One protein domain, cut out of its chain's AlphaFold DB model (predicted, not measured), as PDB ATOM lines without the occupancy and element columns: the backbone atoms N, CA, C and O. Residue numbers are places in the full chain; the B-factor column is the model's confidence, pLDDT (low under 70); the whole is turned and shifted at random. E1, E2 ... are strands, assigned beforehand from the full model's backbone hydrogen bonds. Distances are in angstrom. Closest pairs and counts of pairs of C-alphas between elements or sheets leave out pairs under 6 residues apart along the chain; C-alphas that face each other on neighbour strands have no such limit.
ATOM      1  N   CYS A  16       1.785  23.396  24.762       58.59
ATOM      2  CA  CYS A  16       2.095  21.991  24.573       58.59
ATOM      3  C   CYS A  16       1.509  21.232  25.771       58.59
ATOM      4  O   CYS A  16       1.945  21.426  26.902       58.59
ATOM      5  N   SER A  17       0.463  20.448  25.524       67.62
ATOM      6  CA  SER A  17      -0.116  19.507  26.483       67.62
ATOM      7  C   SER A  17      -0.018  18.107  25.893       67.62
ATOM      8  O   SER A  17      -0.425  17.911  24.741       67.62
ATOM      9  N   SER A  18       0.499  17.147  26.655       79.12
ATOM     10  CA  SER A  18       0.343  15.722  26.355       79.12
ATOM     11  C   SER A  18      -1.098  15.301  26.648       79.12
ATOM     12  O   SER A  18      -1.759  15.863  27.527       79.12
ATOM     13  N   ILE A  19      -1.611  14.355  25.860       90.00
ATOM     14  CA  ILE A  19      -2.898  13.711  26.123       90.00
ATOM     15  C   ILE A  19      -2.684  12.206  26.054       90.00
ATOM     16  O   ILE A  19      -2.430  11.683  24.968       90.00
ATOM     17  N   ASP A  20      -2.858  11.533  27.184       93.75
ATOM     18  CA  ASP A  20      -2.874  10.077  27.261       93.75
ATOM     19  C   ASP A  20      -4.319   9.586  27.325       93.75
ATOM     20  O   ASP A  20      -5.170  10.167  28.000       93.75
ATOM     21  N   THR A  21      -4.633   8.546  26.553       96.69
ATOM     22  CA  THR A  21      -5.997   8.015  26.427       96.69
ATOM     23  C   THR A  21      -6.040   6.558  26.848       96.69
ATOM     24  O   THR A  21      -5.437   5.699  26.206       96.69
ATOM     25  N   TYR A  22      -6.833   6.277  27.874       97.69
ATOM     26  CA  TYR A  22      -7.110   4.935  28.365       97.69
ATOM     27  C   TYR A  22      -8.521   4.544  27.941       97.69
ATOM     28  O   TYR A  22      -9.468   5.309  28.131       97.69
ATOM     29  N   LYS A  23      -8.668   3.364  27.337       98.06
ATOM     30  CA  LYS A  23      -9.950   2.855  26.847       98.06
ATOM     31  C   LYS A  23     -10.217   1.481  27.439       98.06
ATOM     32  O   LYS A  23      -9.438   0.558  27.219       98.06
ATOM     33  N   TYR A  24     -11.359   1.345  28.099       97.50
ATOM     34  CA  TYR A  24     -11.803   0.107  28.727       97.50
ATOM     35  C   TYR A  24     -13.152  -0.314  28.167       97.50
ATOM     36  O   TYR A  24     -14.037   0.516  27.971       97.50
ATOM     37  N   GLU A  25     -13.316  -1.607  27.915       97.06
ATOM     38  CA  GLU A  25     -14.600  -2.198  27.553       97.06
ATOM     39  C   GLU A  25     -15.107  -3.026  28.727       97.06
ATOM     40  O   GLU A  25     -14.417  -3.924  29.210       97.06
ATOM     41  N   ILE A  26     -16.317  -2.713  29.179       94.50
ATOM     42  CA  ILE A  26     -17.015  -3.436  30.233       94.50
ATOM     43  C   ILE A  26     -18.096  -4.274  29.567       94.50
ATOM     44  O   ILE A  26     -18.915  -3.762  28.804       94.50
ATOM     45  N   SER A  27     -18.113  -5.560  29.880       93.19
ATOM     46  CA  SER A  27     -19.129  -6.513  29.448       93.19
ATOM     47  C   SER A  27     -19.557  -7.386  30.621       93.19
ATOM     48  O   SER A  27     -18.810  -7.564  31.582       93.19
ATOM     49  N   SER A  28     -20.779  -7.916  30.558       90.25
ATOM     50  CA  SER A  28     -21.293  -8.863  31.548       90.25
ATOM     51  C   SER A  28     -21.342 -10.272  30.971       90.25
ATOM     52  O   SER A  28     -21.614 -10.454  29.786       90.25
ATOM     53  N   SER A  29     -21.137 -11.275  31.828       86.69
ATOM     54  CA  SER A  29     -21.404 -12.678  31.498       86.69
ATOM     55  C   SER A  29     -22.897 -12.978  31.321       86.69
ATOM     56  O   SER A  29     -23.250 -14.019  30.769       86.69
ATOM     57  N   VAL A  30     -23.774 -12.072  31.764       84.06
ATOM     58  CA  VAL A  30     -25.227 -12.173  31.618       84.06
ATOM     59  C   VAL A  30     -25.710 -11.080  30.670       84.06
ATOM     60  O   VAL A  30     -25.484  -9.896  30.909       84.06
ATOM     61  N   GLU A  31     -26.400 -11.469  29.598       76.81
ATOM     62  CA  GLU A  31     -26.891 -10.517  28.599       76.81
ATOM     63  C   GLU A  31     -27.933  -9.536  29.162       76.81
ATOM     64  O   GLU A  31     -28.746  -9.879  30.024       76.81
ATOM     65  N   ASN A  32     -27.978  -8.331  28.578       74.12
ATOM     66  CA  ASN A  32     -29.019  -7.318  28.804       74.12
ATOM     67  C   ASN A  32     -29.101  -6.800  30.249       74.12
ATOM     68  O   ASN A  32     -30.172  -6.408  30.717       74.12
ATOM     69  N   LYS A  33     -27.969  -6.756  30.956       82.94
ATOM     70  CA  LYS A  33     -27.894  -6.255  32.335       82.94
ATOM     71  C   LYS A  33     -27.630  -4.751  32.441       82.94
ATOM     72  O   LYS A  33     -27.503  -4.255  33.549       82.94
ATOM     73  N   ASN A  34     -27.619  -4.010  31.328       90.94
ATOM     74  CA  ASN A  34     -27.324  -2.566  31.281       90.94
ATOM     75  C   ASN A  34     -25.914  -2.213  31.799       90.94
ATOM     76  O   ASN A  34     -25.693  -1.111  32.297       90.94
ATOM     77  N   ILE A  35     -24.969  -3.149  31.677       92.06
ATOM     78  CA  ILE A  35     -23.579  -3.004  32.142       92.06
ATOM     79  C   ILE A  35     -22.660  -2.631  30.982       92.06
ATOM     80  O   ILE A  35     -21.692  -1.896  31.157       92.06
ATOM     81  N   GLU A  36     -22.974  -3.139  29.793       95.62
ATOM     82  CA  GLU A  36     -22.116  -3.069  28.625       95.62
ATOM     83  C   GLU A  36     -21.844  -1.615  28.229       95.62
ATOM     84  O   GLU A  36     -22.759  -0.866  27.867       95.62
ATOM     85  N   SER A  37     -20.577  -1.214  28.310       96.75
ATOM     86  CA  SER A  37     -20.153   0.164  28.088       96.75
ATOM     87  C   SER A  37     -18.674   0.246  27.725       96.75
ATOM     88  O   SER A  37     -17.878  -0.611  28.101       96.75
ATOM     89  N   ILE A  38     -18.299   1.312  27.022       98.12
ATOM     90  CA  ILE A  38     -16.900   1.697  26.827       98.12
ATOM     91  C   ILE A  38     -16.606   2.893  27.730       98.12
ATOM     92  O   ILE A  38     -17.286   3.912  27.639       98.12
ATOM     93  N   LEU A  39     -15.577   2.792  28.567       98.00
ATOM     94  CA  LEU A  39     -15.033   3.915  29.324       98.00
ATOM     95  C   LEU A  39     -13.807   4.481  28.614       98.00
ATOM     96  O   LEU A  39     -12.953   3.730  28.143       98.00
ATOM     97  N   ILE A  40     -13.727   5.806  28.546       98.38
ATOM     98  CA  ILE A  40     -12.570   6.532  28.029       98.38
ATOM     99  C   ILE A  40     -12.115   7.530  29.088       98.38
ATOM    100  O   ILE A  40     -12.903   8.379  29.509       98.38
ATOM    101  N   PHE A  41     -10.847   7.444  29.479       98.00
ATOM    102  CA  PHE A  41     -10.177   8.422  30.333       98.00
ATOM    103  C   PHE A  41      -9.146   9.157  29.483       98.00
ATOM    104  O   PHE A  41      -8.256   8.528  28.915       98.00
ATOM    105  N   ASN A  42      -9.276  10.476  29.369       97.50
ATOM    106  CA  ASN A  42      -8.265  11.316  28.737       97.50
ATOM    107  C   ASN A  42      -7.553  12.106  29.828       97.50
ATOM    108  O   ASN A  42      -8.167  12.962  30.467       97.50
ATOM    109  N   VAL A  43      -6.274  11.822  30.021       96.00
ATOM    110  CA  VAL A  43      -5.397  12.516  30.961       96.00
ATOM    111  C   VAL A  43      -4.702  13.635  30.205       96.00
ATOM    112  O   VAL A  43      -4.081  13.389  29.174       96.00
ATOM    113  N   ARG A  44      -4.836  14.874  30.678       93.06
ATOM    114  CA  ARG A  44      -4.193  16.043  30.075       93.06
ATOM    115  C   ARG A  44      -3.314  16.735  31.088       93.06
ATOM    116  O   ARG A  44      -3.819  17.317  32.048       93.06
ATOM    117  N   GLU A  45      -2.023  16.740  30.819       87.12
ATOM    118  CA  GLU A  45      -1.041  17.434  31.639       87.12
ATOM    119  C   GLU A  45      -0.666  18.755  30.979       87.12
ATOM    120  O   GLU A  45      -0.337  18.835  29.790       87.12
ATOM    121  N   SER A  46      -0.753  19.830  31.755       82.81
ATOM    122  CA  SER A  46      -0.322  21.148  31.317       82.81
ATOM    123  C   SER A  46       1.088  21.420  31.820       82.81
ATOM    124  O   SER A  46       1.328  21.554  33.021       82.81
ATOM    125  N   LEU A  47       2.010  21.594  30.873       69.94
ATOM    126  CA  LEU A  47       3.428  21.840  31.146       69.94
ATOM    127  C   LEU A  47       3.711  23.191  31.831       69.94
ATOM    128  O   LEU A  47       4.828  23.424  32.281       69.94
ATOM    129  N   PHE A  48       2.738  24.108  31.889       70.88
ATOM    130  CA  PHE A  48       2.972  25.497  32.317       70.88
ATOM    131  C   PHE A  48       2.516  25.824  33.740       70.88
ATOM    132  O   PHE A  48       2.950  26.828  34.298       70.88
ATOM    133  N   ASN A  49       1.618  25.033  34.322       78.38
ATOM    134  CA  ASN A  49       0.971  25.349  35.603       78.38
ATOM    135  C   ASN A  49       0.841  24.130  36.530       78.38
ATOM    136  O   ASN A  49       0.115  24.210  37.517       78.38
ATOM    137  N   ASN A  50       1.502  23.013  36.200       85.44
ATOM    138  CA  ASN A  50       1.399  21.727  36.899       85.44
ATOM    139  C   ASN A  50      -0.048  21.267  37.133       85.44
ATOM    140  O   ASN A  50      -0.323  20.554  38.102       85.44
ATOM    141  N   SER A  51      -0.983  21.723  36.295       91.00
ATOM    142  CA  SER A  51      -2.366  21.287  36.379       91.00
ATOM    143  C   SER A  51      -2.541  20.044  35.537       91.00
ATOM    144  O   SER A  51      -2.089  19.996  34.388       91.00
ATOM    145  N   ILE A  52      -3.302  19.113  36.074       93.25
ATOM    146  CA  ILE A  52      -3.744  17.934  35.371       93.25
ATOM    147  C   ILE A  52      -5.259  17.938  35.265       93.25
ATOM    148  O   ILE A  52      -5.957  18.376  36.174       93.25
ATOM    149  N   THR A  53      -5.792  17.512  34.128       95.62
ATOM    150  CA  THR A  53      -7.235  17.363  33.929       95.62
ATOM    151  C   THR A  53      -7.528  15.967  33.425       95.62
ATOM    152  O   THR A  53      -6.938  15.535  32.438       95.62
ATOM    153  N   ILE A  54      -8.455  15.286  34.091       97.25
ATOM    154  CA  ILE A  54      -8.932  13.966  33.695       97.25
ATOM    155  C   ILE A  54     -10.340  14.134  33.139       97.25
ATOM    156  O   ILE A  54     -11.266  14.477  33.874       97.25
ATOM    157  N   ASP A  55     -10.513  13.912  31.840       97.69
ATOM    158  CA  ASP A  55     -11.828  13.855  31.209       97.69
ATOM    159  C   ASP A  55     -12.281  12.405  31.105       97.69
ATOM    160  O   ASP A  55     -11.657  11.596  30.414       97.69
ATOM    161  N   ILE A  56     -13.403  12.097  31.743       98.44
ATOM    162  CA  ILE A  56     -13.952  10.750  31.816       98.44
ATOM    163  C   ILE A  56     -15.270  10.725  31.053       98.44
ATOM    164  O   ILE A  56     -16.147  11.570  31.258       98.44
ATOM    165  N   GLN A  57     -15.416   9.745  30.166       98.44
ATOM    166  CA  GLN A  57     -16.641   9.533  29.412       98.44
ATOM    167  C   GLN A  57     -17.009   8.055  29.346       98.44
ATOM    168  O   GLN A  57     -16.147   7.192  29.182       98.44
ATOM    169  N   SER A  58     -18.308   7.780  29.431       98.19
ATOM    170  CA  SER A  58     -18.881   6.454  29.234       98.19
ATOM    171  C   SER A  58     -19.748   6.409  27.974       98.19
ATOM    172  O   SER A  58     -20.509   7.335  27.702       98.19
ATOM    173  N   PHE A  59     -19.666   5.314  27.221       98.00
ATOM    174  CA  PHE A  59     -20.498   5.034  26.051       98.00
ATOM    175  C   PHE A  59     -21.321   3.760  26.288       98.00
ATOM    176  O   PHE A  59     -20.946   2.686  25.805       98.00
ATOM    177  N   PRO A  60     -22.433   3.848  27.040       97.00
ATOM    178  CA  PRO A  60     -23.282   2.694  27.294       97.00
ATOM    179  C   PRO A  60     -23.966   2.161  26.045       97.00
ATOM    180  O   PRO A  60     -24.594   2.914  25.298       97.00
ATOM    181  N   LYS A  61     -23.994   0.832  25.918       95.75
ATOM    182  CA  LYS A  61     -24.834   0.131  24.938       95.75
ATOM    183  C   LYS A  61     -26.326   0.402  25.170       95.75
ATOM    184  O   LYS A  61     -27.079   0.546  24.210       95.75
ATOM    185  N   TYR A  62     -26.745   0.514  26.434       93.25
ATOM    186  CA  TYR A  62     -28.141   0.725  26.850       93.25
ATOM    187  C   TYR A  62     -28.349   2.104  27.504       93.25
ATOM    188  O   TYR A  62     -28.911   2.227  28.592       93.25
ATOM    189  N   SER A  63     -27.893   3.170  26.838       94.12
ATOM    190  CA  SER A  63     -27.928   4.554  27.350       94.12
ATOM    191  C   SER A  63     -29.319   5.040  27.780       94.12
ATOM    192  O   SER A  63     -29.462   5.831  28.712       94.12
ATOM    193  N   ASN A  64     -30.376   4.538  27.142       94.31
ATOM    194  CA  ASN A  64     -31.764   4.871  27.448       94.31
ATOM    195  C   ASN A  64     -32.280   4.274  28.768       94.31
ATOM    196  O   ASN A  64     -33.390   4.622  29.156       94.31
ATOM    197  N   LYS A  65     -31.518   3.390  29.421       95.44
ATOM    198  CA  LYS A  65     -31.853   2.781  30.717       95.44
ATOM    199  C   LYS A  65     -31.011   3.307  31.872       95.44
ATOM    200  O   LYS A  65     -31.314   3.004  33.022       95.44
ATOM    201  N   ILE A  66     -29.963   4.064  31.567       96.94
ATOM    202  CA  ILE A  66     -28.990   4.543  32.542       96.94
ATOM    203  C   ILE A  66     -29.243   6.019  32.809       96.94
ATOM    204  O   ILE A  66     -29.409   6.816  31.880       96.94
ATOM    205  N   LYS A  67     -29.247   6.362  34.094       97.62
ATOM    206  CA  LYS A  67     -29.374   7.717  34.616       97.62
ATOM    207  C   LYS A  67     -28.003   8.361  34.805       97.62
ATOM    208  O   LYS A  67     -27.792   9.504  34.388       97.62
ATOM    209  N   SER A  68     -27.076   7.643  35.434       98.38
ATOM    210  CA  SER A  68     -25.723   8.131  35.696       98.38
ATOM    211  C   SER A  68     -24.743   7.009  36.013       98.38
ATOM    212  O   SER A  68     -25.141   5.896  36.355       98.38
ATOM    213  N   TYR A  69     -23.459   7.345  35.945       98.38
ATOM    214  CA  TYR A  69     -22.385   6.573  36.554       98.38
ATOM    215  C   TYR A  69     -21.793   7.345  37.721       98.38
ATOM    216  O   TYR A  69     -21.641   8.562  37.631       98.38
ATOM    217  N   GLU A  70     -21.421   6.638  38.774       97.75
ATOM    218  CA  GLU A  70     -20.620   7.159  39.876       97.75
ATOM    219  C   GLU A  70     -19.343   6.336  39.967       97.75
ATOM    220  O   GLU A  70     -19.376   5.105  39.916       97.75
ATOM    221  N   MET A  71     -18.216   7.032  40.018       96.56
ATOM    222  CA  MET A  71     -16.889   6.438  39.966       96.56
ATOM    223  C   MET A  71     -16.043   7.012  41.090       96.56
ATOM    224  O   MET A  71     -15.997   8.231  41.250       96.56
ATOM    225  N   VAL A  72     -15.366   6.142  41.831       94.81
ATOM    226  CA  VAL A  72     -14.402   6.529  42.869       94.81
ATOM    227  C   VAL A  72     -13.029   6.050  42.439       94.81
ATOM    228  O   VAL A  72     -12.855   4.854  42.206       94.81
ATOM    229  N   PHE A  73     -12.073   6.964  42.329       94.38
ATOM    230  CA  PHE A  73     -10.684   6.667  41.998       94.38
ATOM    231  C   PHE A  73      -9.799   6.900  43.214       94.38
ATOM    232  O   PHE A  73      -9.962   7.907  43.895       94.38
ATOM    233  N   ASP A  74      -8.843   6.003  43.441       90.69
ATOM    234  CA  ASP A  74      -7.880   6.103  44.540       90.69
ATOM    235  C   ASP A  74      -6.452   5.837  44.040       90.69
ATOM    236  O   ASP A  74      -6.210   4.989  43.169       90.69
ATOM    237  N   MET A  75      -5.504   6.589  44.586       86.19
ATOM    238  CA  MET A  75      -4.086   6.542  44.272       86.19
ATOM    239  C   MET A  75      -3.404   5.434  45.083       86.19
ATOM    240  O   MET A  75      -3.002   5.651  46.221       86.19
ATOM    241  N   LYS A  76      -3.230   4.264  44.454       71.50
ATOM    242  CA  LYS A  76      -2.582   3.043  44.980       71.50
ATOM    243  C   LYS A  76      -3.138   2.535  46.328       71.50
ATOM    244  O   LYS A  76      -3.095   3.192  47.364       71.50
ATOM    245  N   PHE A  77      -3.592   1.281  46.320       60.16
ATOM    246  CA  PHE A  77      -4.171   0.600  47.479       60.16
ATOM    247  C   PHE A  77      -3.219   0.542  48.680       60.16
ATOM    248  O   PHE A  77      -2.041   0.210  48.547       60.16
ATOM    249  N   ARG A  78      -3.761   0.824  49.871       52.88
ATOM    250  CA  ARG A  78      -3.041   0.941  51.153       52.88
ATOM    251  C   ARG A  78      -2.270  -0.321  51.585       52.88
ATOM    252  O   ARG A  78      -1.485  -0.253  52.525       52.88
ATOM    253  N   GLU A  79      -2.455  -1.445  50.898       47.03
ATOM    254  CA  GLU A  79      -1.880  -2.748  51.252       47.03
ATOM    255  C   GLU A  79      -0.404  -2.914  50.834       47.03
ATOM    256  O   GLU A  79       0.334  -3.624  51.513       47.03
ATOM    257  N   ASP A  80       0.071  -2.195  49.807       47.22
ATOM    258  CA  ASP A  80       1.459  -2.313  49.311       47.22
ATOM    259  C   ASP A  80       2.440  -1.287  49.920       47.22
ATOM    260  O   ASP A  80       3.635  -1.311  49.629       47.22
ATOM    261  N   TYR A  81       1.983  -0.396  50.807       51.19
ATOM    262  CA  TYR A  81       2.856   0.607  51.447       51.19
ATOM    263  C   TYR A  81       3.764   0.027  52.540       51.19
ATOM    264  O   TYR A  81       4.563   0.750  53.129       51.19
ATOM    265  N   VAL A  82       3.683  -1.277  52.826       50.12
ATOM    266  CA  VAL A  82       4.518  -1.911  53.860       50.12
ATOM    267  C   VAL A  82       6.002  -1.961  53.444       50.12
ATOM    268  O   VAL A  82       6.865  -2.123  54.307       50.12
ATOM    269  N   SER A  83       6.330  -1.761  52.157       53.56
ATOM    270  CA  SER A  83       7.716  -1.737  51.656       53.56
ATOM    271  C   SER A  83       8.206  -0.405  51.081       53.56
ATOM    272  O   SER A  83       9.408  -0.280  50.844       53.56
ATOM    273  N   ASP A  84       7.332   0.577  50.853       53.78
ATOM    274  CA  ASP A  84       7.706   1.808  50.152       53.78
ATOM    275  C   ASP A  84       8.061   2.907  51.160       53.78
ATOM    276  O   ASP A  84       7.203   3.533  51.773       53.78
ATOM    277  N   SER A  85       9.359   3.159  51.329       60.69
ATOM    278  CA  SER A  85       9.896   4.233  52.177       60.69
ATOM    279  C   SER A  85       9.584   5.650  51.679       60.69
ATOM    280  O   SER A  85       9.975   6.610  52.339       60.69
ATOM    281  N   ASN A  86       8.934   5.780  50.520       68.25
ATOM    282  CA  ASN A  86       8.738   7.047  49.830       68.25
ATOM    283  C   ASN A  86       7.334   7.602  50.081       68.25
ATOM    284  O   ASN A  86       6.342   6.871  50.045       68.25
ATOM    285  N   ILE A  87       7.242   8.915  50.275       76.88
ATOM    286  CA  ILE A  87       5.964   9.612  50.444       76.88
ATOM    287  C   ILE A  87       5.407   9.955  49.052       76.88
ATOM    288  O   ILE A  87       5.917  10.858  48.394       76.88
ATOM    289  N   CYS A  88       4.363   9.244  48.603       81.06
ATOM    290  CA  CYS A  88       3.584   9.612  47.413       81.06
ATOM    291  C   CYS A  88       2.321  10.372  47.836       81.06
ATOM    292  O   CYS A  88       1.505   9.830  48.582       81.06
ATOM    293  N   ILE A  89       2.132  11.599  47.348       86.25
ATOM    294  CA  ILE A  89       0.962  12.435  47.687       86.25
ATOM    295  C   ILE A  89       0.059  12.614  46.464       86.25
ATOM    296  O   ILE A  89      -1.154  12.451  46.562       86.25
ATOM    297  N   GLY A  90       0.645  12.882  45.299       88.56
ATOM    298  CA  GLY A  90      -0.088  13.120  44.065       88.56
ATOM    299  C   GLY A  90      -0.730  14.510  44.006       88.56
ATOM    300  O   GLY A  90      -0.549  15.343  44.899       88.56
ATOM    301  N   PRO A  91      -1.473  14.800  42.927       91.88
ATOM    302  CA  PRO A  91      -2.126  16.090  42.750       91.88
ATOM    303  C   PRO A  91      -3.233  16.317  43.788       91.88
ATOM    304  O   PRO A  91      -3.889  15.383  44.240       91.88
ATOM    305  N   LEU A  92      -3.459  17.584  44.127       93.56
ATOM    306  CA  LEU A  92      -4.625  18.039  44.877       93.56
ATOM    307  C   LEU A  92      -5.808  18.150  43.916       93.56
ATOM    308  O   LEU A  92      -5.839  19.073  43.097       93.56
ATOM    309  N   TRP A  93      -6.760  17.227  44.006       95.62
ATOM    310  CA  TRP A  93      -7.999  17.248  43.233       95.62
ATOM    311  C   TRP A  93      -8.964  18.298  43.774       95.62
ATOM    312  O   TRP A  93      -9.116  18.448  44.990       95.62
ATOM    313  N   GLU A  94      -9.630  19.022  42.873       94.31
ATOM    314  CA  GLU A  94     -10.662  19.989  43.250       94.31
ATOM    315  C   GLU A  94     -11.738  19.330  44.125       94.31
ATOM    316  O   GLU A  94     -12.186  18.230  43.837       94.31
ATOM    317  N   GLU A  95     -12.131  19.993  45.216       93.44
ATOM    318  CA  GLU A  95     -13.160  19.532  46.170       93.44
ATOM    319  C   GLU A  95     -12.830  18.281  47.015       93.44
ATOM    320  O   GLU A  95     -13.550  18.025  47.980       93.44
ATOM    321  N   PHE A  96     -11.732  17.559  46.750       91.25
ATOM    322  CA  PHE A  96     -11.348  16.357  47.516       91.25
ATOM    323  C   PHE A  96     -10.040  16.525  48.302       91.25
ATOM    324  O   PHE A  96     -10.000  16.265  49.504       91.25
ATOM    325  N   GLY A  97      -8.973  16.989  47.648       91.06
ATOM    326  CA  GLY A  97      -7.600  16.899  48.157       91.06
ATOM    327  C   GLY A  97      -6.781  15.849  47.404       91.06
ATOM    328  O   GLY A  97      -7.090  15.515  46.264       91.06
ATOM    329  N   SER A  98      -5.695  15.368  48.006       89.12
ATOM    330  CA  SER A  98      -4.793  14.400  47.372       89.12
ATOM    331  C   SER A  98      -5.243  12.951  47.575       89.12
ATOM    332  O   SER A  98      -5.763  12.602  48.634       89.12
ATOM    333  N   GLY A  99      -4.977  12.094  46.586       88.31
ATOM    334  CA  GLY A  99      -5.126  10.638  46.696       88.31
ATOM    335  C   GLY A  99      -6.437  10.074  46.145       88.31
ATOM    336  O   GLY A  99      -6.400   9.335  45.169       88.31
ATOM    337  N   GLU A 100      -7.587  10.429  46.721       92.44
ATOM    338  CA  GLU A 100      -8.898   9.916  46.287       92.44
ATOM    339  C   GLU A 100      -9.745  11.035  45.671       92.44
ATOM    340  O   GLU A 100      -9.743  12.169  46.154       92.44
ATOM    341  N   PHE A 101     -10.504  10.717  44.623       95.50
ATOM    342  CA  PHE A 101     -11.568  11.586  44.133       95.50
ATOM    343  C   PHE A 101     -12.755  10.780  43.617       95.50
ATOM    344  O   PHE A 101     -12.640   9.624  43.208       95.50
ATOM    345  N   SER A 102     -13.920  11.422  43.598       96.88
ATOM    346  CA  SER A 102     -15.134  10.859  43.012       96.88
ATOM    347  C   SER A 102     -15.604  11.695  41.833       96.88
ATOM    348  O   SER A 102     -15.462  12.914  41.819       96.88
ATOM    349  N   ILE A 103     -16.204  11.047  40.841       97.88
ATOM    350  CA  ILE A 103     -16.770  11.728  39.681       97.88
ATOM    351  C   ILE A 103     -18.092  11.087  39.268       97.88
ATOM    352  O   ILE A 103     -18.242   9.864  39.243       97.88
ATOM    353  N   GLN A 104     -19.065  11.932  38.932       98.38
ATOM    354  CA  GLN A 104     -20.372  11.502  38.450       98.38
ATOM    355  C   GLN A 104     -20.535  11.848  36.969       98.38
ATOM    356  O   GLN A 104     -20.332  12.993  36.561       98.38
ATOM    357  N   LEU A 105     -20.943  10.867  36.165       98.56
ATOM    358  CA  LEU A 105     -21.242  11.026  34.743       98.56
ATOM    359  C   LEU A 105     -22.757  10.993  34.544       98.56
ATOM    360  O   LEU A 105     -23.377   9.930  34.579       98.56
ATOM    361  N   LEU A 106     -23.374  12.153  34.343       98.38
ATOM    362  CA  LEU A 106     -24.824  12.260  34.179       98.38
ATOM    363  C   LEU A 106     -25.235  12.070  32.716       98.38
ATOM    364  O   LEU A 106     -24.599  12.606  31.809       98.38
ATOM    365  N   LYS A 107     -26.376  11.411  32.487       97.62
ATOM    366  CA  LYS A 107     -26.997  11.295  31.154       97.62
ATOM    367  C   LYS A 107     -27.233  12.648  30.479       97.62
ATOM    368  O   LYS A 107     -27.060  12.766  29.275       97.62
ATOM    369  N   ALA A 108     -27.605  13.670  31.255       96.88
ATOM    370  CA  ALA A 108     -27.848  15.029  30.757       96.88
ATOM    371  C   ALA A 108     -26.599  15.697  30.146       96.88
ATOM    372  O   ALA A 108     -26.732  16.675  29.416       96.88
ATOM    373  N   TYR A 109     -25.412  15.162  30.442       97.62
ATOM    374  CA  TYR A 109     -24.125  15.603  29.910       97.62
ATOM    375  C   TYR A 109     -23.450  14.482  29.106       97.62
ATOM    376  O   TYR A 109     -22.231  14.341  29.139       97.62
ATOM    377  N   ASP A 110     -24.250  13.646  28.435       97.50
ATOM    378  CA  ASP A 110     -23.791  12.542  27.582       97.50
ATOM    379  C   ASP A 110     -22.811  11.587  28.282       97.50
ATOM    380  O   ASP A 110     -21.855  11.089  27.682       97.50
ATOM    381  N   PHE A 111     -23.040  11.358  29.580       98.44
ATOM    382  CA  PHE A 111     -22.184  10.549  30.448       98.44
ATOM    383  C   PHE A 111     -20.712  10.973  30.395       98.44
ATOM    384  O   PHE A 111     -19.811  10.133  30.409       98.44
ATOM    385  N   LYS A 112     -20.470  12.285  30.351       98.44
ATOM    386  CA  LYS A 112     -19.144  12.888  30.388       98.44
ATOM    387  C   LYS A 112     -19.016  13.833  31.572       98.44
ATOM    388  O   LYS A 112     -19.933  14.595  31.872       98.44
ATOM    389  N   ASN A 113     -17.850  13.822  32.200       98.38
ATOM    390  CA  ASN A 113     -17.454  14.829  33.170       98.38
ATOM    391  C   ASN A 113     -15.923  14.966  33.185       98.38
ATOM    392  O   ASN A 113     -15.218  14.212  32.508       98.38
ATOM    393  N   LYS A 114     -15.403  15.945  33.918       97.56
ATOM    394  CA  LYS A 114     -13.969  16.131  34.116       97.56
ATOM    395  C   LYS A 114     -13.668  16.489  35.562       97.56
ATOM    396  O   LYS A 114     -14.534  17.027  36.242       97.56
ATOM    397  N   ILE A 115     -12.434  16.237  35.973       97.56
ATOM    398  CA  ILE A 115     -11.879  16.724  37.230       97.56
ATOM    399  C   ILE A 115     -10.501  17.330  36.979       97.56
ATOM    400  O   ILE A 115      -9.740  16.831  36.142       97.56
ATOM    401  N   THR A 116     -10.183  18.414  37.676       96.56
ATOM    402  CA  THR A 116      -8.863  19.047  37.625       96.56
ATOM    403  C   THR A 116      -8.121  18.877  38.951       96.56
ATOM    404  O   THR A 116      -8.701  18.983  40.029       96.56
ATOM    405  N   GLY A 117      -6.818  18.621  38.860       94.44
ATOM    406  CA  GLY A 117      -5.902  18.589  39.993       94.44
ATOM    407  C   GLY A 117      -4.657  19.437  39.746       94.44
ATOM    408  O   GLY A 117      -4.351  19.796  38.607       94.44
ATOM    409  N   ILE A 118      -3.938  19.780  40.811       92.81
ATOM    410  CA  ILE A 118      -2.679  20.539  40.743       92.81
ATOM    411  C   ILE A 118      -1.630  19.832  41.595       92.81
ATOM    412  O   ILE A 118      -1.897  19.505  42.749       92.81
ATOM    413  N   TYR A 119      -0.425  19.623  41.061       88.81
ATOM    414  CA  TYR A 119       0.687  19.133  41.878       88.81
ATOM    415  C   TYR A 119       1.157  20.213  42.853       88.81
ATOM    416  O   TYR A 119       1.610  21.285  42.436       88.81
ATOM    417  N   ASP A 120       1.097  19.918  44.152       82.31
ATOM    418  CA  ASP A 120       1.642  20.807  45.173       82.31
ATOM    419  C   ASP A 120       3.176  20.744  45.155       82.31
ATOM    420  O   ASP A 120       3.788  19.737  45.521       82.31
ATOM    421  N   GLN A 121       3.814  21.833  44.725       69.94
ATOM    422  CA  GLN A 121       5.274  21.943  44.683       69.94
ATOM    423  C   GLN A 121       5.918  22.060  46.071       69.94
ATOM    424  O   GLN A 121       7.122  21.835  46.185       69.94
ATOM    425  N   ALA A 122       5.156  22.414  47.110       67.19
ATOM    426  CA  ALA A 122       5.649  22.491  48.486       67.19
ATOM    427  C   ALA A 122       5.589  21.136  49.217       67.19
ATOM    428  O   ALA A 122       6.059  21.026  50.352       67.19
ATOM    429  N   SER A 123       5.016  20.114  48.578       70.75
ATOM    430  CA  SER A 123       4.862  18.782  49.151       70.75
ATOM    431  C   SER A 123       6.192  18.020  49.226       70.75
ATOM    432  O   SER A 123       7.077  18.182  48.385       70.75
ATOM    433  N   GLN A 124       6.326  17.139  50.224       79.38
ATOM    434  CA  GLN A 124       7.419  16.158  50.322       79.38
ATOM    435  C   GLN A 124       7.190  14.960  49.382       79.38
ATOM    436  O   GLN A 124       7.530  13.834  49.722       79.38
ATOM    437  N   ASP A 125       6.542  15.184  48.237       82.06
ATOM    438  CA  ASP A 125       6.184  14.117  47.312       82.06
ATOM    439  C   ASP A 125       7.397  13.667  46.498       82.06
ATOM    440  O   ASP A 125       7.943  14.412  45.675       82.06
ATOM    441  N   GLU A 126       7.807  12.431  46.748       81.56
ATOM    442  CA  GLU A 126       8.997  11.805  46.181       81.56
ATOM    443  C   GLU A 126       8.686  10.985  44.921       81.56
ATOM    444  O   GLU A 126       9.601  10.481  44.258       81.56
ATOM    445  N   CYS A 127       7.406  10.841  44.574       82.00
ATOM    446  CA  CYS A 127       6.966   9.969  43.500       82.00
ATOM    447  C   CYS A 127       6.934  10.712  42.159       82.00
ATOM    448  O   CYS A 127       6.630  11.900  42.069       82.00
ATOM    449  N   LYS A 128       7.329  10.000  41.098       82.50
ATOM    450  CA  LYS A 128       7.320  10.522  39.720       82.50
ATOM    451  C   LYS A 128       6.101  10.073  38.935       82.50
ATOM    452  O   LYS A 128       5.659  10.798  38.055       82.50
ATOM    453  N   ASN A 129       5.594   8.889  39.261       85.56
ATOM    454  CA  ASN A 129       4.437   8.296  38.619       85.56
ATOM    455  C   ASN A 129       3.393   7.958  39.676       85.56
ATOM    456  O   ASN A 129       3.742   7.513  40.775       85.56
ATOM    457  N   TYR A 130       2.127   8.126  39.318       87.56
ATOM    458  CA  TYR A 130       0.992   7.841  40.185       87.56
ATOM    459  C   TYR A 130      -0.016   6.989  39.431       87.56
ATOM    460  O   TYR A 130      -0.404   7.328  38.317       87.56
ATOM    461  N   PHE A 131      -0.469   5.907  40.056       89.69
ATOM    462  CA  PHE A 131      -1.496   5.033  39.500       89.69
ATOM    463  C   PHE A 131      -2.805   5.269  40.237       89.69
ATOM    464  O   PHE A 131      -2.896   5.024  41.443       89.69
ATOM    465  N   TYR A 132      -3.810   5.737  39.502       92.88
ATOM    466  CA  TYR A 132      -5.163   5.926  40.003       92.88
ATOM    467  C   TYR A 132      -6.031   4.784  39.519       92.88
ATOM    468  O   TYR A 132      -6.308   4.673  38.326       92.88
ATOM    469  N   TYR A 133      -6.464   3.942  40.446       92.81
ATOM    470  CA  TYR A 133      -7.329   2.812  40.149       92.81
ATOM    471  C   TYR A 133      -8.777   3.223  40.354       92.81
ATOM    472  O   TYR A 133      -9.115   3.842  41.363       92.81
ATOM    473  N   LEU A 134      -9.647   2.843  39.421       93.81
ATOM    474  CA  LEU A 134     -11.077   2.852  39.687       93.81
ATOM    475  C   LEU A 134     -11.324   1.829  40.796       93.81
ATOM    476  O   LEU A 134     -11.029   0.648  40.634       93.81
ATOM    477  N   ARG A 135     -11.827   2.297  41.933       89.75
ATOM    478  CA  ARG A 135     -12.139   1.480  43.103       89.75
ATOM    479  C   ARG A 135     -13.542   0.912  42.979       89.75
ATOM    480  O   ARG A 135     -13.736  -0.302  42.981       89.75
ATOM    481  N   ASN A 136     -14.497   1.818  42.787       90.06
ATOM    482  CA  ASN A 136     -15.923   1.538  42.725       90.06
ATOM    483  C   ASN A 136     -16.525   2.145  41.464       90.06
ATOM    484  O   ASN A 136     -16.296   3.318  41.167       90.06
ATOM    485  N   LEU A 137     -17.340   1.354  40.774       94.50
ATOM    486  CA  LEU A 137     -18.194   1.788  39.681       94.50
ATOM    487  C   LEU A 137     -19.645   1.457  40.020       94.50
ATOM    488  O   LEU A 137     -20.011   0.292  40.175       94.50
ATOM    489  N   VAL A 138     -20.480   2.487  40.092       95.69
ATOM    490  CA  VAL A 138     -21.922   2.351  40.295       95.69
ATOM    491  C   VAL A 138     -22.654   2.839  39.055       95.69
ATOM    492  O   VAL A 138     -22.446   3.963  38.597       95.69
ATOM    493  N   ILE A 139     -23.526   1.995  38.509       96.44
ATOM    494  CA  ILE A 139     -24.415   2.340  37.397       96.44
ATOM    495  C   ILE A 139     -25.807   2.566  37.973       96.44
ATOM    496  O   ILE A 139     -26.460   1.627  38.423       96.44
ATOM    497  N   ASN A 140     -26.271   3.808  37.943       97.19
ATOM    498  CA  ASN A 140     -27.613   4.164  38.378       97.19
ATOM    499  C   ASN A 140     -28.578   4.042  37.197       97.19
ATOM    500  O   ASN A 140     -28.404   4.716  36.176       97.19
ATOM    501  N   LEU A 141     -29.612   3.217  37.332       95.81
ATOM    502  CA  LEU A 141     -30.622   3.005  36.301       95.81
ATOM    503  C   LEU A 141     -31.798   3.981  36.447       95.81
ATOM    504  O   LEU A 141     -32.106   4.484  37.527       95.81
ATOM    505  N   ASP A 142     -32.496   4.240  35.341       94.44
ATOM    506  CA  ASP A 142     -33.644   5.160  35.305       94.44
ATOM    507  C   ASP A 142     -34.831   4.670  36.162       94.44
ATOM    508  O   ASP A 142     -35.652   5.471  36.608       94.44
ATOM    509  N   ASN A 143     -34.926   3.361  36.417       91.69
ATOM    510  CA  ASN A 143     -35.950   2.772  37.285       91.69
ATOM    511  C   ASN A 143     -35.630   2.904  38.790       91.69
ATOM    512  O   ASN A 143     -36.504   2.638  39.618       91.69
ATOM    513  N   GLY A 144     -34.427   3.373  39.138       91.62
ATOM    514  CA  GLY A 144     -33.953   3.538  40.511       91.62
ATOM    515  C   GLY A 144     -33.101   2.385  41.041       91.62
ATOM    516  O   GLY A 144     -32.642   2.492  42.172       91.62
ATOM    517  N   ASP A 145     -32.879   1.330  40.255       92.75
ATOM    518  CA  ASP A 145     -31.953   0.259  40.628       92.75
ATOM    519  C   ASP A 145     -30.499   0.708  40.430       92.75
ATOM    520  O   ASP A 145     -30.199   1.580  39.605       92.75
ATOM    521  N   GLN A 146     -29.586   0.084  41.167       94.06
ATOM    522  CA  GLN A 146     -28.153   0.340  41.081       94.06
ATOM    523  C   GLN A 146     -27.401  -0.947  40.772       94.06
ATOM    524  O   GLN A 146     -27.671  -1.993  41.356       94.06
ATOM    525  N   ILE A 147     -26.427  -0.861  39.874       93.12
ATOM    526  CA  ILE A 147     -25.477  -1.943  39.619       93.12
ATOM    527  C   ILE A 147     -24.152  -1.547  40.247       93.12
ATOM    528  O   ILE A 147     -23.573  -0.528  39.875       93.12
ATOM    529  N   LEU A 148     -23.689  -2.349  41.197       92.19
ATOM    530  CA  LEU A 148     -22.470  -2.123  41.960       92.19
ATOM    531  C   LEU A 148     -21.365  -3.023  41.404       92.19
ATOM    532  O   LEU A 148     -21.545  -4.239  41.320       92.19
ATOM    533  N   ILE A 149     -20.233  -2.434  41.026       90.75
ATOM    534  CA  ILE A 149     -19.050  -3.131  40.515       90.75
ATOM    535  C   ILE A 149     -17.839  -2.619  41.308       90.75
ATOM    536  O   ILE A 149     -17.402  -1.485  41.101       90.75
ATOM    537  N   GLY A 150     -17.296  -3.426  42.222       84.69
ATOM    538  CA  GLY A 150     -16.026  -3.124  42.885       84.69
ATOM    539  C   GLY A 150     -14.886  -3.615  42.010       84.69
ATOM    540  O   GLY A 150     -14.715  -4.806  41.774       84.69
ATOM    541  N   VAL A 151     -14.128  -2.678  41.461       80.56
ATOM    542  CA  VAL A 151     -13.008  -2.962  40.557       80.56
ATOM    543  C   VAL A 151     -11.738  -3.227  41.361       80.56
ATOM    544  O   VAL A 151     -10.911  -4.054  40.989       80.56
ATOM    545  N   ALA A 152     -11.594  -2.552  42.492       78.00
ATOM    546  CA  ALA A 152     -10.508  -2.742  43.428       78.00
ATOM    547  C   ALA A 152     -11.047  -2.414  44.816       78.00
ATOM    548  O   ALA A 152     -10.918  -1.285  45.246       78.00
ATOM    549  N   THR A 153     -11.729  -3.337  45.491       70.69
ATOM    550  CA  THR A 153     -12.253  -3.121  46.851       70.69
ATOM    551  C   THR A 153     -11.523  -3.992  47.882       70.69
ATOM    552  O   THR A 153     -10.978  -5.048  47.552       70.69
ATOM    553  N   ASP A 154     -11.453  -3.501  49.122       64.69
ATOM    554  CA  ASP A 154     -10.928  -4.147  50.345       64.69
ATOM    555  C   ASP A 154     -11.992  -4.260  51.450       64.69
ATOM    556  O   ASP A 154     -11.700  -4.687  52.565       64.69
ATOM    557  N   TYR A 155     -13.240  -3.887  51.159       59.91
ATOM    558  CA  TYR A 155     -14.301  -3.718  52.151       59.91
ATOM    559  C   TYR A 155     -14.870  -5.026  52.734       59.91
ATOM    560  O   TYR A 155     -16.038  -5.061  53.085       59.91
ATOM    561  N   ALA A 156     -14.087  -6.103  52.846       58.16
ATOM    562  CA  ALA A 156     -14.486  -7.347  53.517       58.16
ATOM    563  C   ALA A 156     -15.894  -7.857  53.121       58.16
ATOM    564  O   ALA A 156     -16.682  -8.244  53.980       58.16
ATOM    565  N   GLU A 157     -16.201  -7.846  51.819       64.62
ATOM    566  CA  GLU A 157     -17.511  -8.209  51.250       64.62
ATOM    567  C   GLU A 157     -18.674  -7.225  51.527       64.62
ATOM    568  O   GLU A 157     -19.823  -7.580  51.297       64.62
ATOM    569  N   GLU A 158     -18.444  -5.976  51.952       65.50
ATOM    570  CA  GLU A 158     -19.502  -4.937  51.981       65.50
ATOM    571  C   GLU A 158     -19.838  -4.398  50.573       65.50
ATOM    572  O   GLU A 158     -20.906  -3.824  50.356       65.50
ATOM    573  N   TYR A 159     -18.944  -4.622  49.604       72.38
ATOM    574  CA  TYR A 159     -19.105  -4.310  48.183       72.38
ATOM    575  C   TYR A 159     -18.713  -5.523  47.322       72.38
ATOM    576  O   TYR A 159     -17.920  -6.359  47.764       72.38
ATOM    577  N   PRO A 160     -19.248  -5.648  46.091       75.44
ATOM    578  CA  PRO A 160     -18.867  -6.735  45.200       75.44
ATOM    579  C   PRO A 160     -17.411  -6.604  44.771       75.44
ATOM    580  O   PRO A 160     -17.062  -5.623  44.130       75.44
ATOM    581  N   ASP A 161     -16.598  -7.625  45.021       83.94
ATOM    582  CA  ASP A 161     -15.254  -7.704  44.453       83.94
ATOM    583  C   ASP A 161     -15.281  -8.210  43.007       83.94
ATOM    584  O   ASP A 161     -15.961  -9.193  42.675       83.94
ATOM    585  N   ALA A 162     -14.479  -7.571  42.152       84.38
ATOM    586  CA  ALA A 162     -14.216  -8.018  40.794       84.38
ATOM    587  C   ALA A 162     -13.852  -9.520  40.773       84.38
ATOM    588  O   ALA A 162     -13.063  -9.982  41.602       84.38
ATOM    589  N   PRO A 163     -14.401 -10.304  39.830       87.94
ATOM    590  CA  PRO A 163     -15.169  -9.857  38.667       87.94
ATOM    591  C   PRO A 163     -16.679  -9.739  38.919       87.94
ATOM    592  O   PRO A 163     -17.440  -9.522  37.975       87.94
ATOM    593  N   TYR A 164     -17.159  -9.946  40.144       87.75
ATOM    594  CA  TYR A 164     -18.590 -10.003  40.425       87.75
ATOM    595  C   TYR A 164     -19.223  -8.611  40.477       87.75
ATOM    596  O   TYR A 164     -18.565  -7.616  40.760       87.75
ATOM    597  N   TYR A 165     -20.526  -8.551  40.210       88.44
ATOM    598  CA  TYR A 165     -21.330  -7.346  40.407       88.44
ATOM    599  C   TYR A 165     -22.616  -7.686  41.154       88.44
ATOM    600  O   TYR A 165     -23.136  -8.806  41.059       88.44
ATOM    601  N   TRP A 166     -23.141  -6.709  41.886       89.94
ATOM    602  CA  TRP A 166     -24.412  -6.816  42.600       89.94
ATOM    603  C   TRP A 166     -25.433  -5.862  41.999       89.94
ATOM    604  O   TRP A 166     -25.071  -4.809  41.477       89.94
ATOM    605  N   VAL A 167     -26.710  -6.229  42.074       89.00
ATOM    606  CA  VAL A 167     -27.809  -5.301  41.796       89.00
ATOM    607  C   VAL A 167     -28.485  -4.989  43.116       89.00
ATOM    608  O   VAL A 167     -28.893  -5.902  43.835       89.00
ATOM    609  N   LEU A 168     -28.570  -3.702  43.425       87.38
ATOM    610  CA  LEU A 168     -29.380  -3.174  44.504       87.38
ATOM    611  C   LEU A 168     -30.670  -2.644  43.883       87.38
ATOM    612  O   LEU A 168     -30.673  -1.627  43.186       87.38
ATOM    613  N   GLU A 169     -31.762  -3.361  44.104       84.75
ATOM    614  CA  GLU A 169     -33.080  -2.913  43.673       84.75
ATOM    615  C   GLU A 169     -33.541  -1.707  44.501       84.75
ATOM    616  O   GLU A 169     -33.169  -1.540  45.663       84.75
ATOM    617  N   LYS A 170     -34.441  -0.890  43.945       80.31
ATOM    618  CA  LYS A 170     -35.025   0.274  44.643       80.31
ATOM    619  C   LYS A 170     -35.649  -0.039  46.022       80.31
ATOM    620  O   LYS A 170     -35.813   0.855  46.851       80.31
ATOM    621  N   ASN A 171     -36.055  -1.283  46.267       78.44
ATOM    622  CA  ASN A 171     -36.603  -1.776  47.540       78.44
ATOM    623  C   ASN A 171     -35.512  -2.224  48.546       78.44
ATOM    624  O   ASN A 171     -35.852  -2.778  49.591       78.44
ATOM    625  N   ASN A 172     -34.233  -1.972  48.242       77.38
ATOM    626  CA  ASN A 172     -33.040  -2.389  48.981       77.38
ATOM    627  C   ASN A 172     -32.816  -3.909  49.054       77.38
ATOM    628  O   ASN A 172     -32.141  -4.392  49.963       77.38
ATOM    629  N   ILE A 173     -33.367  -4.676  48.112       77.25
ATOM    630  CA  ILE A 173     -33.015  -6.088  47.948       77.25
ATOM    631  C   ILE A 173     -31.694  -6.168  47.176       77.25
ATOM    632  O   ILE A 173     -31.558  -5.586  46.100       77.25
ATOM    633  N   ILE A 174     -30.718  -6.881  47.746       77.06
ATOM    634  CA  ILE A 174     -29.422  -7.158  47.119       77.06
ATOM    635  C   ILE A 174     -29.485  -8.541  46.482       77.06
ATOM    636  O   ILE A 174     -29.781  -9.523  47.164       77.06
ATOM    637  N   ASP A 175     -29.151  -8.620  45.199       72.38
ATOM    638  CA  ASP A 175     -29.034  -9.888  44.487       72.38
ATOM    639  C   ASP A 175     -27.697  -9.980  43.729       72.38
ATOM    640  O   ASP A 175     -27.305  -9.076  42.973       72.38
ATOM    641  N   LYS A 176     -26.975 -11.089  43.946       65.75
ATOM    642  CA  LYS A 176     -25.677 -11.365  43.315       65.75
ATOM    643  C   LYS A 176     -25.933 -11.857  41.894       65.75
ATOM    644  O   LYS A 176     -26.203 -13.030  41.658       65.75
ATOM    645  N   ASN A 177     -25.832 -10.936  40.943       70.81
ATOM    646  CA  ASN A 177     -26.460 -11.092  39.634       70.81
ATOM    647  C   ASN A 177     -25.540 -11.599  38.511       70.81
ATOM    648  O   ASN A 177     -26.035 -11.934  37.434       70.81
ATOM    649  N   GLY A 178     -24.226 -11.693  38.735       83.31
ATOM    650  CA  GLY A 178     -23.299 -12.279  37.765       83.31
ATOM    651  C   GLY A 178     -21.870 -11.765  37.895       83.31
ATOM    652  O   GLY A 178     -21.441 -11.321  38.962       83.31
ATOM    653  N   SER A 179     -21.130 -11.841  36.788       89.00
ATOM    654  CA  SER A 179     -19.771 -11.313  36.668       89.00
ATOM    655  C   SER A 179     -19.619 -10.404  35.451       89.00
ATOM    656  O   SER A 179     -20.433 -10.418  34.523       89.00
ATOM    657  N   THR A 180     -18.571  -9.597  35.467       91.69
ATOM    658  CA  THR A 180     -18.098  -8.802  34.340       91.69
ATOM    659  C   THR A 180     -16.771  -9.361  33.824       91.69
ATOM    660  O   THR A 180     -16.222 -10.304  34.396       91.69
ATOM    661  N   ASN A 181     -16.254  -8.801  32.734       92.44
ATOM    662  CA  ASN A 181     -14.884  -9.044  32.267       92.44
ATOM    663  C   ASN A 181     -13.824  -8.233  33.037       92.44
ATOM    664  O   ASN A 181     -12.662  -8.232  32.641       92.44
ATOM    665  N   ILE A 182     -14.221  -7.503  34.080       90.88
ATOM    666  CA  ILE A 182     -13.331  -6.642  34.847       90.88
ATOM    667  C   ILE A 182     -12.545  -7.474  35.853       90.88
ATOM    668  O   ILE A 182     -13.122  -8.161  36.693       90.88
ATOM    669  N   GLU A 183     -11.222  -7.381  35.777       88.50
ATOM    670  CA  GLU A 183     -10.307  -7.976  36.747       88.50
ATOM    671  C   GLU A 183      -9.923  -6.958  37.826       88.50
ATOM    672  O   GLU A 183     -10.002  -5.740  37.609       88.50
ATOM    673  N   LYS A 184      -9.483  -7.451  38.990       87.31
ATOM    674  CA  LYS A 184      -9.059  -6.581  40.088       87.31
ATOM    675  C   LYS A 184      -7.924  -5.664  39.617       87.31
ATOM    676  O   LYS A 184      -6.979  -6.138  38.993       87.31
ATOM    677  N   TYR A 185      -8.036  -4.364  39.894       86.69
ATOM    678  CA  TYR A 185      -7.070  -3.328  39.482       86.69
ATOM    679  C   TYR A 185      -6.926  -3.099  37.963       86.69
ATOM    680  O   TYR A 185      -5.998  -2.415  37.532       86.69
ATOM    681  N   SER A 186      -7.829  -3.626  37.127       90.00
ATOM    682  CA  SER A 186      -7.673  -3.534  35.663       90.00
ATOM    683  C   SER A 186      -8.034  -2.175  35.050       90.00
ATOM    684  O   SER A 186      -7.555  -1.864  33.959       90.00
ATOM    685  N   LEU A 187      -8.837  -1.345  35.727       93.88
ATOM    686  CA  LEU A 187      -9.203  -0.004  35.257       93.88
ATOM    687  C   LEU A 187      -8.426   1.034  36.047       93.88
ATOM    688  O   LEU A 187      -8.672   1.227  37.238       93.88
ATOM    689  N   TYR A 188      -7.507   1.710  35.372       94.25
ATOM    690  CA  TYR A 188      -6.666   2.725  35.979       94.25
ATOM    691  C   TYR A 188      -6.274   3.793  34.963       94.25
ATOM    692  O   TYR A 188      -6.586   3.706  33.778       94.25
ATOM    693  N   PHE A 189      -5.587   4.819  35.423       94.44
ATOM    694  CA  PHE A 189      -4.769   5.666  34.569       94.44
ATOM    695  C   PHE A 189      -3.482   6.011  35.317       94.44
ATOM    696  O   PHE A 189      -3.428   5.935  36.549       94.44
ATOM    697  N   GLU A 190      -2.435   6.336  34.568       92.38
ATOM    698  CA  GLU A 190      -1.146   6.747  35.117       92.38
ATOM    699  C   GLU A 190      -0.979   8.251  34.920       92.38
ATOM    700  O   GLU A 190      -1.399   8.804  33.904       92.38
ATOM    701  N   LEU A 191      -0.393   8.898  35.920       90.25
ATOM    702  CA  LEU A 191       0.032  10.288  35.866       90.25
ATOM    703  C   LEU A 191       1.543  10.341  35.996       90.25
ATOM    704  O   LEU A 191       2.097   9.608  36.821       90.25
ATOM    705  N   SER A 192       2.188  11.241  35.261       82.88
ATOM    706  CA  SER A 192       3.624  11.480  35.371       82.88
ATOM    707  C   SER A 192       3.888  12.934  35.769       82.88
ATOM    708  O   SER A 192       3.209  13.858  35.333       82.88
TER     709      SER A 192
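What this domain is: This is residues 16 to 192 of the 193 residues of an uncharacterized protein of Candidatus Actinomarina sp. HD9-500m-PIT-SAG01 (UniProt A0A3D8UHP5). Two twisted sheets make a sandwich, two sheets partly face to face, with the strands of the one crossing those of the other at 42 degrees. E7 runs through the larger, branched sheet of E4, E5, E7, E8, E9, E10 and E11; the smaller sheet, E1, E2, E3, E6 in that order, is antiparallel throughout and covers part of it, while E8, E9 and E10 extend beyond. The printed part has 177 residues with no named helix and eleven strands, E1 to E11 along the chain; the class is all strand, with under half of the residues, 88, in named elements. The whole is compact, with a radius of gyration of the C-alphas of 16.9 A and spans of 48 by 37 by 25 A.

Where its parts are: Find C-alpha 129 at (4.437, 8.296, 38.619); from there E7, residues 129 to 141, runs 35.5 A to C-alpha 141 at (-30.622, 3.005, 36.301). In the same sheet look for E4, residues 66 to 75, 27.6 A long, E5, 100 to 106, E8, 146 to 150, E9, 164 to 168, E10, 174 to 179, and E11, 188 to 192, ending at C-alpha 192 (3.624, 11.480, 35.371). The other sheet has E1, residues 17 to 26, 28.7 A, E2, 37 to 46, 29.1 A, E3, 51 to 60, 29.4 A, and E6, 112 to 118, 20.9 A.

How they stand to each other: Begin at E7: E4 is on one side of it, E8 and E11 on the other side. Look at N 70 and O 138, 2.9 A apart, for E4 and E7, and at N 130 and O 191, 2.9 A, for E7 and E11. E7, E8, E9 and E10 form a meander, each strand the antiparallel neighbour of the one before, with N 139 and O 147 at 2.9 A and N 148 and O 166 at 2.8 A; E1, E2 and E3 form another. E4 and E5 are a hairpin, with N 71 and O 103 at 2.9 A. In the other sheet, find N 22 and O 41 at 2.9 A for E1 and E2, and N 54 and O 115 at 2.9 A for E3 and E6. Between the sheets, the closest C-alphas of E5 and E6 are those of Leu 105 and Lys 112, 5.2 A apart; for E1 and E11 they are Tyr 22 and Phe 189, 6.7 A. E1 and E7 are apart.

The domain as a whole: The C-alphas of Cys 16 and Asn 171, 50.9 A apart, are the two farthest apart. The printed part has no cut. The links E4 to E5 and E8 to E9 are long, with 24 and 13 residues. Mean pLDDT of the printed part is 86.6; 21 residues are under 70, among them 77 to 86 and 154 to 158.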